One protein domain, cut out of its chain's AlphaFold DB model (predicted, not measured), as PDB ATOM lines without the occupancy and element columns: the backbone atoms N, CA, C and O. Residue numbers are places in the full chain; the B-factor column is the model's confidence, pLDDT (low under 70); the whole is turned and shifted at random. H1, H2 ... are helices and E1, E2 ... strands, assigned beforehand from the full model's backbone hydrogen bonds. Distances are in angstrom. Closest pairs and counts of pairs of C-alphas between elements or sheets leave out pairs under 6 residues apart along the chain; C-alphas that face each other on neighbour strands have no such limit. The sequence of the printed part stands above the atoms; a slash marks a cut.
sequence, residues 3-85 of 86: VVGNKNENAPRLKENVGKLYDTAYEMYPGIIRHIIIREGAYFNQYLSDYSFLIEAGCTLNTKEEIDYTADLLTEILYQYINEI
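AT A GLANCE: This is residues 3 to 85 of the 86 residues of an uncharacterized protein of Tissierellia bacterium (UniProt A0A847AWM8). Two long helices, H1 and H3, meet at a steep angle through their later parts, and a small two-stranded parallel sheet, E1 and E2, packs beside H1. H3 reaches away from the sheet, and residues 60 to 65, of which 64 and 65 belong to H3, stick out, while the short helix H2 sits near the opposite end of the body. The printed part has 83 residues, with E1, H1, E2, H2 and H3 in that order, and is mostly helix. It is compact, with a radius of gyration of the C-alphas of 13.4 A and spans of 38 by 30 by 19 A.

IN THESE COORDINATES: E1 is residues 3 to 5, 6.9 A long, beginning at C-alpha 3 (26.343, 3.050, 4.685). H1 is residues 11 to 28, 25.7 A. E2 is residues 36 to 39, 9.7 A. H2 is residues 45 to 48, 6.0 A. H3, residues 64 to 84, is 30.4 A long and ends at C-alpha 84 (15.087, 15.670, 16.521).

HOW THE PARTS SIT: E1 and E2 are parallel neighbours at 29 degrees, with N 4 and O 37 2.9 A apart and N 39 and O 4 2.8 A apart, within hydrogen-bond range. E1, H1 and E2 form a strand-helix-strand unit, two parallel neighbour strands with a helix between, and its crossover is right-handed. The closest C-alphas of H1 and E2 are those of Val 18 and Ile 36, 7.8 A. H1, with residues 20 to 28 alone, touches residues 74 to 81 of H3; the closest C-alphas are those of Ala 25 and Ile 77, 5.7 A. They run opposite ways at a steep tilt of 65 degrees. H1 and H2 are close but not clearly touching, the closest C-alphas being those of Leu 14 and Gln 46, 7.8 A. H3 is apart from E1, E2 and H2. In H1 and H3 every O i to N i+4 pair is within hydrogen-bond range; H2 is too short for such a pair.

THE WHOLE: The C-alphas farthest apart, of Glu 9 and Glu 65, are 38.9 A apart. The printed part has no cut. The link from H2 to H3, residues 49 to 63, is long. Mean pLDDT of the printed part is 95.5, and no printed residue is under 70.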
ATOM      1  N   VAL A   3      25.808   3.037   6.054       96.75
ATOM      2  CA  VAL A   3      26.343   3.050   4.685       96.75
ATOM      3  C   VAL A   3      25.625   4.087   3.834       96.75
ATOM      4  O   VAL A   3      24.396   4.101   3.761       96.75
ATOM      5  N   VAL A   4      26.402   4.923   3.139       96.38
ATOM      6  CA  VAL A   4      25.912   5.961   2.221       96.38
ATOM      7  C   VAL A   4      26.636   5.874   0.878       96.38
ATOM      8  O   VAL A   4      27.862   5.795   0.824       96.38
ATOM      9  N   GLY A   5      25.886   5.883  -0.223       95.00
ATOM     10  CA  GLY A   5      26.419   6.026  -1.579       95.00
ATOM     11  C   GLY A   5      26.663   7.494  -1.918       95.00
ATOM     12  O   GLY A   5      25.892   8.364  -1.520       95.00
ATOM     13  N   ASN A   6      27.731   7.793  -2.657       93.00
ATOM     14  CA  ASN A   6      28.128   9.180  -2.924       93.00
ATOM     15  C   ASN A   6      27.749   9.712  -4.317       93.00
ATOM     16  O   ASN A   6      28.088  10.848  -4.635       93.00
ATOM     17  N   LYS A   7      27.071   8.905  -5.146       94.31
ATOM     18  CA  LYS A   7      26.697   9.283  -6.518       94.31
ATOM     19  C   LYS A   7      25.322   9.963  -6.616       94.31
ATOM     20  O   LYS A   7      24.976  10.478  -7.675       94.31
ATOM     21  N   ASN A   8      24.526   9.944  -5.549       90.38
ATOM     22  CA  ASN A   8      23.227  10.617  -5.528       90.38
ATOM     23  C   ASN A   8      23.411  12.135  -5.416       90.38
ATOM     24  O   ASN A   8      24.315  12.595  -4.721       90.38
ATOM     25  N   GLU A   9      22.525  12.912  -6.038       93.06
ATOM     26  CA  GLU A   9      22.558  14.382  -5.955       93.06
ATOM     27  C   GLU A   9      22.444  14.875  -4.506       93.06
ATOM     28  O   GLU A   9      23.118  15.823  -4.107       93.06
ATOM     29  N   ASN A  10      21.664  14.168  -3.684       95.62
ATOM     30  CA  ASN A  10      21.495  14.465  -2.267       95.62
ATOM     31  C   ASN A  10      22.592  13.880  -1.356       95.62
ATOM     32  O   ASN A  10      22.468  13.944  -0.135       95.62
ATOM     33  N   ALA A  11      23.694  13.347  -1.900       94.12
ATOM     34  CA  ALA A  11      24.789  12.785  -1.104       94.12
ATOM     35  C   ALA A  11      25.321  13.711   0.014       94.12
ATOM     36  O   ALA A  11      25.632  13.190   1.087       94.12
ATOM     37  N   PRO A  12      25.422  15.049  -0.156       95.69
ATOM     38  CA  PRO A  12      25.805  15.938   0.943       95.69
ATOM     39  C   PRO A  12      24.814  15.908   2.113       95.69
ATOM     40  O   PRO A  12      25.239  15.783   3.259       95.69
ATOM     41  N   ARG A  13      23.506  15.948   1.827       96.50
ATOM     42  CA  ARG A  13      22.445  15.858   2.843       96.50
ATOM     43  C   ARG A  13      22.424  14.493   3.511       96.50
ATOM     44  O   ARG A  13      22.343  14.411   4.731       96.50
ATOM     45  N   LEU A  14      22.612  13.433   2.727       95.69
ATOM     46  CA  LEU A  14      22.708  12.085   3.270       95.69
ATOM     47  C   LEU A  14      23.874  11.953   4.264       95.69
ATOM     48  O   LEU A  14      23.716  11.350   5.320       95.69
ATOM     49  N   LYS A  15      25.040  12.530   3.940       95.44
ATOM     50  CA  LYS A  15      26.224  12.535   4.816       95.44
ATOM     51  C   LYS A  15      26.005  13.332   6.104       95.44
ATOM     52  O   LYS A  15      26.481  12.917   7.154       95.44
ATOM     53  N   GLU A  16      25.304  14.457   6.019       96.44
ATOM     54  CA  GLU A  16      24.945  15.267   7.185       96.44
ATOM     55  C   GLU A  16      24.028  14.478   8.132       96.44
ATOM     56  O   GLU A  16      24.332  14.308   9.310       96.44
ATOM     57  N   ASN A  17      22.939  13.931   7.597       97.00
ATOM     58  CA  ASN A  17      21.919  13.243   8.382       97.00
ATOM     59  C   ASN A  17      22.410  11.899   8.954       97.00
ATOM     60  O   ASN A  17      22.130  11.583  10.108       97.00
ATOM     61  N   VAL A  18      23.213  11.131   8.205       96.81
ATOM     62  CA  VAL A  18      23.842   9.910   8.746       96.81
ATOM     63  C   VAL A  18      24.854  10.228   9.855       96.81
ATOM     64  O   VAL A  18      25.043   9.413  10.754       96.81
ATOM     65  N   GLY A  19      25.494  11.405   9.800       97.44
ATOM     66  CA  GLY A  19      26.371  11.910  10.854       97.44
ATOM     67  C   GLY A  19      25.595  12.206  12.134       97.44
ATOM     68  O   GLY A  19      25.949  11.683  13.180       97.44
ATOM     69  N   LYS A  20      24.470  12.925  12.028       97.50
ATOM     70  CA  LYS A  20      23.580  13.193  13.172       97.50
ATOM     71  C   LYS A  20      23.102  11.903  13.842       97.50
ATOM     72  O   LYS A  20      23.247  11.761  15.046       97.50
ATOM     73  N   LEU A  21      22.638  10.919  13.062       97.62
ATOM     74  CA  LEU A  21      22.253   9.610  13.603       97.62
ATOM     75  C   LEU A  21      23.423   8.899  14.309       97.62
ATOM     76  O   LEU A  21      23.223   8.240  15.329       97.62
ATOM     77  N   TYR A  22      24.639   8.994  13.761       98.00
ATOM     78  CA  TYR A  22      25.830   8.431  14.399       98.00
ATOM     79  C   TYR A  22      26.126   9.112  15.739       98.00
ATOM     80  O   TYR A  22      26.411   8.413  16.709       98.00
ATOM     81  N   ASP A  23      26.030  10.438  15.798       97.88
ATOM     82  CA  ASP A  23      26.274  11.216  17.012       97.88
ATOM     83  C   ASP A  23      25.230  10.885  18.091       97.88
ATOM     84  O   ASP A  23      25.618  10.517  19.199       97.88
ATOM     85  N   THR A  24      23.933  10.844  17.748       97.88
ATOM     86  CA  THR A  24      22.864  10.380  18.657       97.88
ATOM     87  C   THR A  24      23.166   8.977  19.195       97.88
ATOM     88  O   THR A  24      23.081   8.720  20.398       97.88
ATOM     89  N   ALA A  25      23.575   8.049  18.321       98.00
ATOM     90  CA  ALA A  25      23.919   6.691  18.729       98.00
ATOM     91  C   ALA A  25      25.144   6.647  19.655       98.00
ATOM     92  O   ALA A  25      25.180   5.840  20.583       98.00
ATOM     93  N   TYR A  26      26.148   7.488  19.398       98.00
ATOM     94  CA  TYR A  26      27.364   7.567  20.201       98.00
ATOM     95  C   TYR A  26      27.092   8.143  21.592       98.00
ATOM     96  O   TYR A  26      27.650   7.640  22.564       98.00
ATOM     97  N   GLU A  27      26.227   9.150  21.698       98.19
ATOM     98  CA  GLU A  27      25.826   9.742  22.976       98.19
ATOM     99  C   GLU A  27      25.012   8.766  23.835       98.19
ATOM    100  O   GLU A  27      25.253   8.665  25.040       98.19
ATOM    101  N   MET A  28      24.089   8.016  23.226       98.25
ATOM    102  CA  MET A  28      23.252   7.046  23.941       98.25
ATOM    103  C   MET A  28      24.015   5.762  24.293       98.25
ATOM    104  O   MET A  28      24.017   5.333  25.447       98.25
ATOM    105  N   TYR A  29      24.680   5.148  23.308       98.00
ATOM    106  CA  TYR A  29      25.358   3.856  23.449       98.00
ATOM    107  C   TYR A  29      26.694   3.838  22.683       98.00
ATOM    108  O   TYR A  29      26.777   3.327  21.557       98.00
ATOM    109  N   PRO A  30      27.784   4.343  23.291       97.12
ATOM    110  CA  PRO A  30      29.089   4.414  22.645       97.12
ATOM    111  C   PRO A  30      29.537   3.071  22.051       97.12
ATOM    112  O   PRO A  30      29.636   2.058  22.743       97.12
ATOM    113  N   GLY A  31      29.851   3.068  20.754       94.62
ATOM    114  CA  GLY A  31      30.377   1.897  20.044       94.62
ATOM    115  C   GLY A  31      29.329   0.964  19.429       94.62
ATOM    116  O   GLY A  31      29.718   0.047  18.701       94.62
ATOM    117  N   ILE A  32      28.026   1.207  19.632       95.94
ATOM    118  CA  ILE A  32      26.962   0.407  18.994       95.94
ATOM    119  C   ILE A  32      27.004   0.525  17.460       95.94
ATOM    120  O   ILE A  32      26.877  -0.464  16.732       95.94
ATOM    121  N   ILE A  33      27.298   1.726  16.947       96.81
ATOM    122  CA  ILE A  33      27.618   1.964  15.540       96.81
ATOM    123  C   ILE A  33      29.133   2.089  15.400       96.81
ATOM    124  O   ILE A  33      29.750   3.024  15.892       96.81
ATOM    125  N   ARG A  34      29.742   1.139  14.685       94.00
ATOM    126  CA  ARG A  34      31.207   1.055  14.552       94.00
ATOM    127  C   ARG A  34      31.830   2.159  13.696       94.00
ATOM    128  O   ARG A  34      32.953   2.559  13.967       94.00
ATOM    129  N   HIS A  35      31.173   2.541  12.604       96.12
ATOM    130  CA  HIS A  35      31.639   3.556  11.654       96.12
ATOM    131  C   HIS A  35      30.565   3.829  10.588       96.12
ATOM    132  O   HIS A  35      29.598   3.068  10.436       96.12
ATOM    133  N   ILE A  36      30.794   4.895   9.822       97.56
ATOM    134  CA  ILE A  36      30.061   5.256   8.608       97.56
ATOM    135  C   ILE A  36      30.928   4.876   7.401       97.56
ATOM    136  O   ILE A  36      32.104   5.232   7.339       97.56
ATOM    137  N   ILE A  37      30.361   4.159   6.432       97.25
ATOM    138  CA  ILE A  37      31.009   3.831   5.160       97.25
ATOM    139  C   ILE A  37      30.417   4.707   4.064       97.25
ATOM    140  O   ILE A  37      29.225   4.628   3.768       97.25
ATOM    141  N   ILE A  38      31.280   5.466   3.390       95.75
ATOM    142  CA  ILE A  38      30.939   6.116   2.127       95.75
ATOM    143  C   ILE A  38      31.358   5.193   0.981       95.75
ATOM    144  O   ILE A  38      32.532   4.859   0.829       95.75
ATOM    145  N   ARG A  39      30.388   4.736   0.189       94.88
ATOM    146  CA  ARG A  39      30.624   3.880  -0.977       94.88
ATOM    147  C   ARG A  39      30.796   4.744  -2.220       94.88
ATOM    148  O   ARG A  39      29.822   5.224  -2.802       94.88
ATOM    149  N   GLU A  40      32.051   4.912  -2.615       92.50
ATOM    150  CA  GLU A  40      32.446   5.641  -3.819       92.50
ATOM    151  C   GLU A  40      31.865   4.995  -5.087       92.50
ATOM    152  O   GLU A  40      31.969   3.784  -5.291       92.50
ATOM    153  N   GLY A  41      31.223   5.798  -5.937       89.12
ATOM    154  CA  GLY A  41      30.625   5.360  -7.201       89.12
ATOM    155  C   GLY A  41      29.310   4.585  -7.067       89.12
ATOM    156  O   GLY A  41      28.715   4.226  -8.085       89.12
ATOM    157  N   ALA A  42      28.826   4.346  -5.844       89.25
ATOM    158  CA  ALA A  42      27.591   3.610  -5.608       89.25
ATOM    159  C   ALA A  42      26.348   4.500  -5.761       89.25
ATOM    160  O   ALA A  42      26.289   5.619  -5.245       89.25
ATOM    161  N   TYR A  43      25.337   3.950  -6.437       82.88
ATOM    162  CA  TYR A  43      24.001   4.523  -6.579       82.88
ATOM    163  C   TYR A  43      22.993   3.549  -5.962       82.88
ATOM    164  O   TYR A  43      22.616   2.550  -6.573       82.88
ATOM    165  N   PHE A  44      22.633   3.796  -4.707       88.19
ATOM    166  CA  PHE A  44      21.598   3.049  -3.986       88.19
ATOM    167  C   PHE A  44      20.264   3.796  -4.051       88.19
ATOM    168  O   PHE A  44      20.230   4.952  -4.459       88.19
ATOM    169  N   ASN A  45      19.188   3.211  -3.517       92.25
ATOM    170  CA  ASN A  45      17.865   3.852  -3.381       92.25
ATOM    171  C   ASN A  45      17.824   5.028  -2.379       92.25
ATOM    172  O   ASN A  45      16.764   5.437  -1.917       92.25
ATOM    173  N   GLN A  46      18.980   5.580  -2.026       94.19
ATOM    174  CA  GLN A  46      19.119   6.675  -1.072       94.19
ATOM    175  C   GLN A  46      18.765   8.041  -1.686       94.19
ATOM    176  O   GLN A  46      18.568   9.003  -0.960       94.19
ATOM    177  N   TYR A  47      18.596   8.121  -3.011       93.25
ATOM    178  CA  TYR A  47      18.035   9.302  -3.681       93.25
ATOM    179  C   TYR A  47      16.546   9.536  -3.362       93.25
ATOM    180  O   TYR A  47      16.016  10.591  -3.688       93.25
ATOM    181  N   LEU A  48      15.850   8.559  -2.763       95.31
ATOM    182  CA  LEU A  48      14.415   8.656  -2.467       95.31
ATOM    183  C   LEU A  48      14.086   9.666  -1.356       95.31
ATOM    184  O   LEU A  48      12.949  10.115  -1.264       95.31
ATOM    185  N   SER A  49      15.047   9.970  -0.484       95.06
ATOM    186  CA  SER A  49      14.896  10.914   0.625       95.06
ATOM    187  C   SER A  49      16.270  11.276   1.183       95.06
ATOM    188  O   SER A  49      17.172  10.441   1.184       95.06
ATOM    189  N   ASP A  50      16.407  12.475   1.743       95.81
ATOM    190  CA  ASP A  50      17.605  12.909   2.473       95.81
ATOM    191  C   ASP A  50      17.843  12.120   3.773       95.81
ATOM    192  O   ASP A  50      18.898  12.260   4.391       95.81
ATOM    193  N   TYR A  51      16.891  11.266   4.161       95.25
ATOM    194  CA  TYR A  51      16.924  10.404   5.348       95.25
ATOM    195  C   TYR A  51      17.041   8.905   5.017       95.25
ATOM    196  O   TYR A  51      16.939   8.057   5.902       95.25
ATOM    197  N   SER A  52      17.238   8.548   3.744       94.06
ATOM    198  CA  SER A  52      17.352   7.150   3.322       94.06
ATOM    199  C   SER A  52      18.788   6.639   3.468       94.06
ATOM    200  O   SER A  52      19.632   6.897   2.611       94.06
ATOM    201  N   PHE A  53      19.065   5.846   4.507       90.81
ATOM    202  CA  PHE A  53      20.372   5.209   4.750       90.81
ATOM    203  C   PHE A  53      20.260   3.690   4.823       90.81
ATOM    204  O   PHE A  53      19.178   3.139   5.011       90.81
ATOM    205  N   LEU A  54      21.398   3.003   4.708       95.25
ATOM    206  CA  LEU A  54      21.480   1.574   4.997       95.25
ATOM    207  C   LEU A  54      22.132   1.377   6.369       95.25
ATOM    208  O   LEU A  54      23.227   1.887   6.620       95.25
ATOM    209  N   ILE A  55      21.456   0.623   7.234       95.62
ATOM    210  CA  ILE A  55      21.951   0.215   8.549       95.62
ATOM    211  C   ILE A  55      22.266  -1.279   8.493       95.62
ATOM    212  O   ILE A  55      21.384  -2.104   8.273       95.62
ATOM    213  N   GLU A  56      23.534  -1.631   8.682       94.44
ATOM    214  CA  GLU A  56      23.972  -3.021   8.819       94.44
ATOM    215  C   GLU A  56      24.039  -3.376  10.306       94.44
ATOM    216  O   GLU A  56      24.876  -2.826  11.040       94.44
ATOM    217  N   ALA A  57      23.176  -4.296  10.737       93.75
ATOM    218  CA  ALA A  57      23.120  -4.813  12.099       93.75
ATOM    219  C   ALA A  57      23.545  -6.286  12.123       93.75
ATOM    220  O   ALA A  57      23.024  -7.107  11.367       93.75
ATOM    221  N   GLY A  58      24.492  -6.613  13.003       91.56
ATOM    222  CA  GLY A  58      24.956  -7.981  13.195       91.56
ATOM    223  C   GLY A  58      25.847  -8.556  12.095       91.56
ATOM    224  O   GLY A  58      26.230  -7.899  11.125       91.56
ATOM    225  N   CYS A  59      26.206  -9.822  12.287       93.06
ATOM    226  CA  CYS A  59      26.843 -10.706  11.320       93.06
ATOM    227  C   CYS A  59      26.578 -12.170  11.710       93.06
ATOM    228  O   CYS A  59      25.952 -12.450  12.730       93.06
ATOM    229  N   THR A  60      27.096 -13.121  10.932       95.38
ATOM    230  CA  THR A  60      26.925 -14.567  11.175       95.38
ATOM    231  C   THR A  60      27.562 -15.082  12.469       95.38
ATOM    232  O   THR A  60      27.349 -16.236  12.822       95.38
ATOM    233  N   LEU A  61      28.360 -14.259  13.155       97.00
ATOM    234  CA  LEU A  61      28.980 -14.601  14.436       97.00
ATOM    235  C   LEU A  61      28.119 -14.216  15.641       97.00
ATOM    236  O   LEU A  61      28.430 -14.644  16.748       97.00
ATOM    237  N   ASN A  62      27.075 -13.411  15.444       96.38
ATOM    238  CA  ASN A  62      26.219 -12.987  16.540       96.38
ATOM    239  C   ASN A  62      25.209 -14.066  16.924       96.38
ATOM    240  O   ASN A  62      24.675 -14.774  16.066       96.38
ATOM    241  N   THR A  63      24.908 -14.156  18.217       98.06
ATOM    242  CA  THR A  63      23.774 -14.955  18.692       98.06
ATOM    243  C   THR A  63      22.458 -14.214  18.438       98.06
ATOM    244  O   THR A  63      22.437 -13.003  18.216       98.06
ATOM    245  N   LYS A  64      21.327 -14.929  18.494       96.50
ATOM    246  CA  LYS A  64      20.008 -14.288  18.392       96.50
ATOM    247  C   LYS A  64      19.808 -13.246  19.500       96.50
ATOM    248  O   LYS A  64      19.343 -12.152  19.215       96.50
ATOM    249  N   GLU A  65      20.191 -13.582  20.727       98.06
ATOM    250  CA  GLU A  65      20.032 -12.716  21.901       98.06
ATOM    251  C   GLU A  65      20.813 -11.404  21.750       98.06
ATOM    252  O   GLU A  65      20.286 -10.335  22.044       98.06
ATOM    253  N   GLU A  66      22.038 -11.462  21.218       97.06
ATOM    254  CA  GLU A  66      22.831 -10.262  20.926       97.06
ATOM    255  C   GLU A  66      22.159  -9.362  19.884       97.06
ATOM    256  O   GLU A  66      22.190  -8.135  20.014       97.06
ATOM    257  N   ILE A  67      21.560  -9.953  18.846       96.56
ATOM    258  CA  ILE A  67      20.864  -9.199  17.798       96.56
ATOM    259  C   ILE A  67      19.557  -8.605  18.307       96.56
ATOM    260  O   ILE A  67      19.288  -7.448  17.998       96.56
ATOM    261  N   ASP A  68      18.780  -9.350  19.092       97.00
ATOM    262  CA  ASP A  68      17.546  -8.843  19.700       97.00
ATOM    263  C   ASP A  68      17.860  -7.631  20.587       97.00
ATOM    264  O   ASP A  68      17.292  -6.560  20.395       97.00
ATOM    265  N   TYR A  69      18.855  -7.755  21.472       97.38
ATOM    266  CA  TYR A  69      19.270  -6.647  22.328       97.38
ATOM    267  C   TYR A  69      19.803  -5.455  21.520       97.38
ATOM    268  O   TYR A  69      19.465  -4.307  21.791       97.38
ATOM    269  N   THR A  70      20.594  -5.707  20.472       96.75
ATOM    270  CA  THR A  70      21.056  -4.645  19.561       96.75
ATOM    271  C   THR A  70      19.885  -3.938  18.870       96.75
ATOM    272  O   THR A  70      19.949  -2.729  18.656       96.75
ATOM    273  N   ALA A  71      18.825  -4.666  18.510       96.81
ATOM    274  CA  ALA A  71      17.643  -4.102  17.868       96.81
ATOM    275  C   ALA A  71      16.830  -3.214  18.823       96.81
ATOM    276  O   ALA A  71      16.351  -2.164  18.392       96.81
ATOM    277  N   ASP A  72      16.735  -3.580  20.103       98.19
ATOM    278  CA  ASP A  72      16.103  -2.742  21.130       98.19
ATOM    279  C   ASP A  72      16.847  -1.404  21.270       98.19
ATOM    280  O   ASP A  72      16.250  -0.339  21.105       98.19
ATOM    281  N   LEU A  73      18.176  -1.443  21.434       98.31
ATOM    282  CA  LEU A  73      19.001  -0.229  21.522       98.31
ATOM    283  C   LEU A  73      18.912   0.629  20.252       98.31
ATOM    284  O   LEU A  73      18.817   1.855  20.319       98.31
ATOM    285  N   LEU A  74      18.929  -0.008  19.076       97.69
ATOM    286  CA  LEU A  74      18.781   0.691  17.801       97.69
ATOM    287  C   LEU A  74      17.405   1.360  17.680       97.69
ATOM    288  O   LEU A  74      17.309   2.441  17.103       97.69
ATOM    289  N   THR A  75      16.354   0.751  18.232       98.00
ATOM    290  CA  THR A  75      15.004   1.326  18.247       98.00
ATOM    291  C   THR A  75      14.964   2.606  19.073       98.00
ATOM    292  O   THR A  75      14.418   3.605  18.606       98.00
ATOM    293  N   GLU A  76      15.585   2.613  20.253       98.56
ATOM    294  CA  GLU A  76      15.675   3.810  21.097       98.56
ATOM    295  C   GLU A  76      16.454   4.937  20.405       98.56
ATOM    296  O   GLU A  76      15.990   6.078  20.375       98.56
ATOM    297  N   ILE A  77      17.585   4.611  19.768       98.25
ATOM    298  CA  ILE A  77      18.377   5.575  18.987       98.25
ATOM    299  C   ILE A  77      17.551   6.180  17.852       98.25
ATOM    300  O   ILE A  77      17.533   7.396  17.677       98.25
ATOM    301  N   LEU A  78      16.884   5.340  17.055       97.81
ATOM    302  CA  LEU A  78      16.088   5.808  15.922       97.81
ATOM    303  C   LEU A  78      14.910   6.660  16.388       97.81
ATOM    304  O   LEU A  78      14.616   7.670  15.757       97.81
ATOM    305  N   TYR A  79      14.260   6.279  17.488       98.25
ATOM    306  CA  TYR A  79      13.193   7.069  18.089       98.25
ATOM    307  C   TYR A  79      13.689   8.455  18.517       98.25
ATOM    308  O   TYR A  79      13.050   9.452  18.182       98.25
ATOM    309  N   GLN A  80      14.832   8.529  19.206       98.25
ATOM    310  CA  GLN A  80      15.431   9.804  19.602       98.25
ATOM    311  C   GLN A  80      15.772  10.657  18.377       98.25
ATOM    312  O   GLN A  80      15.296  11.782  18.265       98.25
ATOM    313  N   TYR A  81      16.519  10.091  17.426       97.62
ATOM    314  CA  TYR A  81      16.940  10.786  16.213       97.62
ATOM    315  C   TYR A  81      15.745  11.321  15.414       97.62
ATOM    316  O   TYR A  81      15.739  12.483  15.031       97.62
ATOM    317  N   ILE A  82      14.703  10.511  15.194       96.75
ATOM    318  CA  ILE A  82      13.518  10.926  14.424       96.75
ATOM    319  C   ILE A  82      12.786  12.102  15.082       96.75
ATOM    320  O   ILE A  82      12.294  12.969  14.366       96.75
ATOM    321  N   ASN A  83      12.729  12.163  16.415       96.44
ATOM    322  CA  ASN A  83      12.101  13.282  17.127       96.44
ATOM    323  C   ASN A  83      12.922  14.583  17.082       96.44
ATOM    324  O   ASN A  83      12.394  15.638  17.426       96.44
ATOM    325  N   GLU A  84      14.193  14.517  16.685       92.31
ATOM    326  CA  GLU A  84      15.087  15.670  16.521       92.31
ATOM    327  C   GLU A  84      15.173  16.159  15.066       92.31
ATOM    328  O   GLU A  84      15.810  17.176  14.790       92.31
ATOM    329  N   ILE A  85      14.562  15.434  14.126       89.31
ATOM    330  CA  ILE A  85      14.485  15.834  12.720       89.31
ATOM    331  C   ILE A  85      13.378  16.884  12.556       89.31
ATOM    332  O   ILE A  85      12.258  16.678  13.020       89.31
TER     333      ILE A  85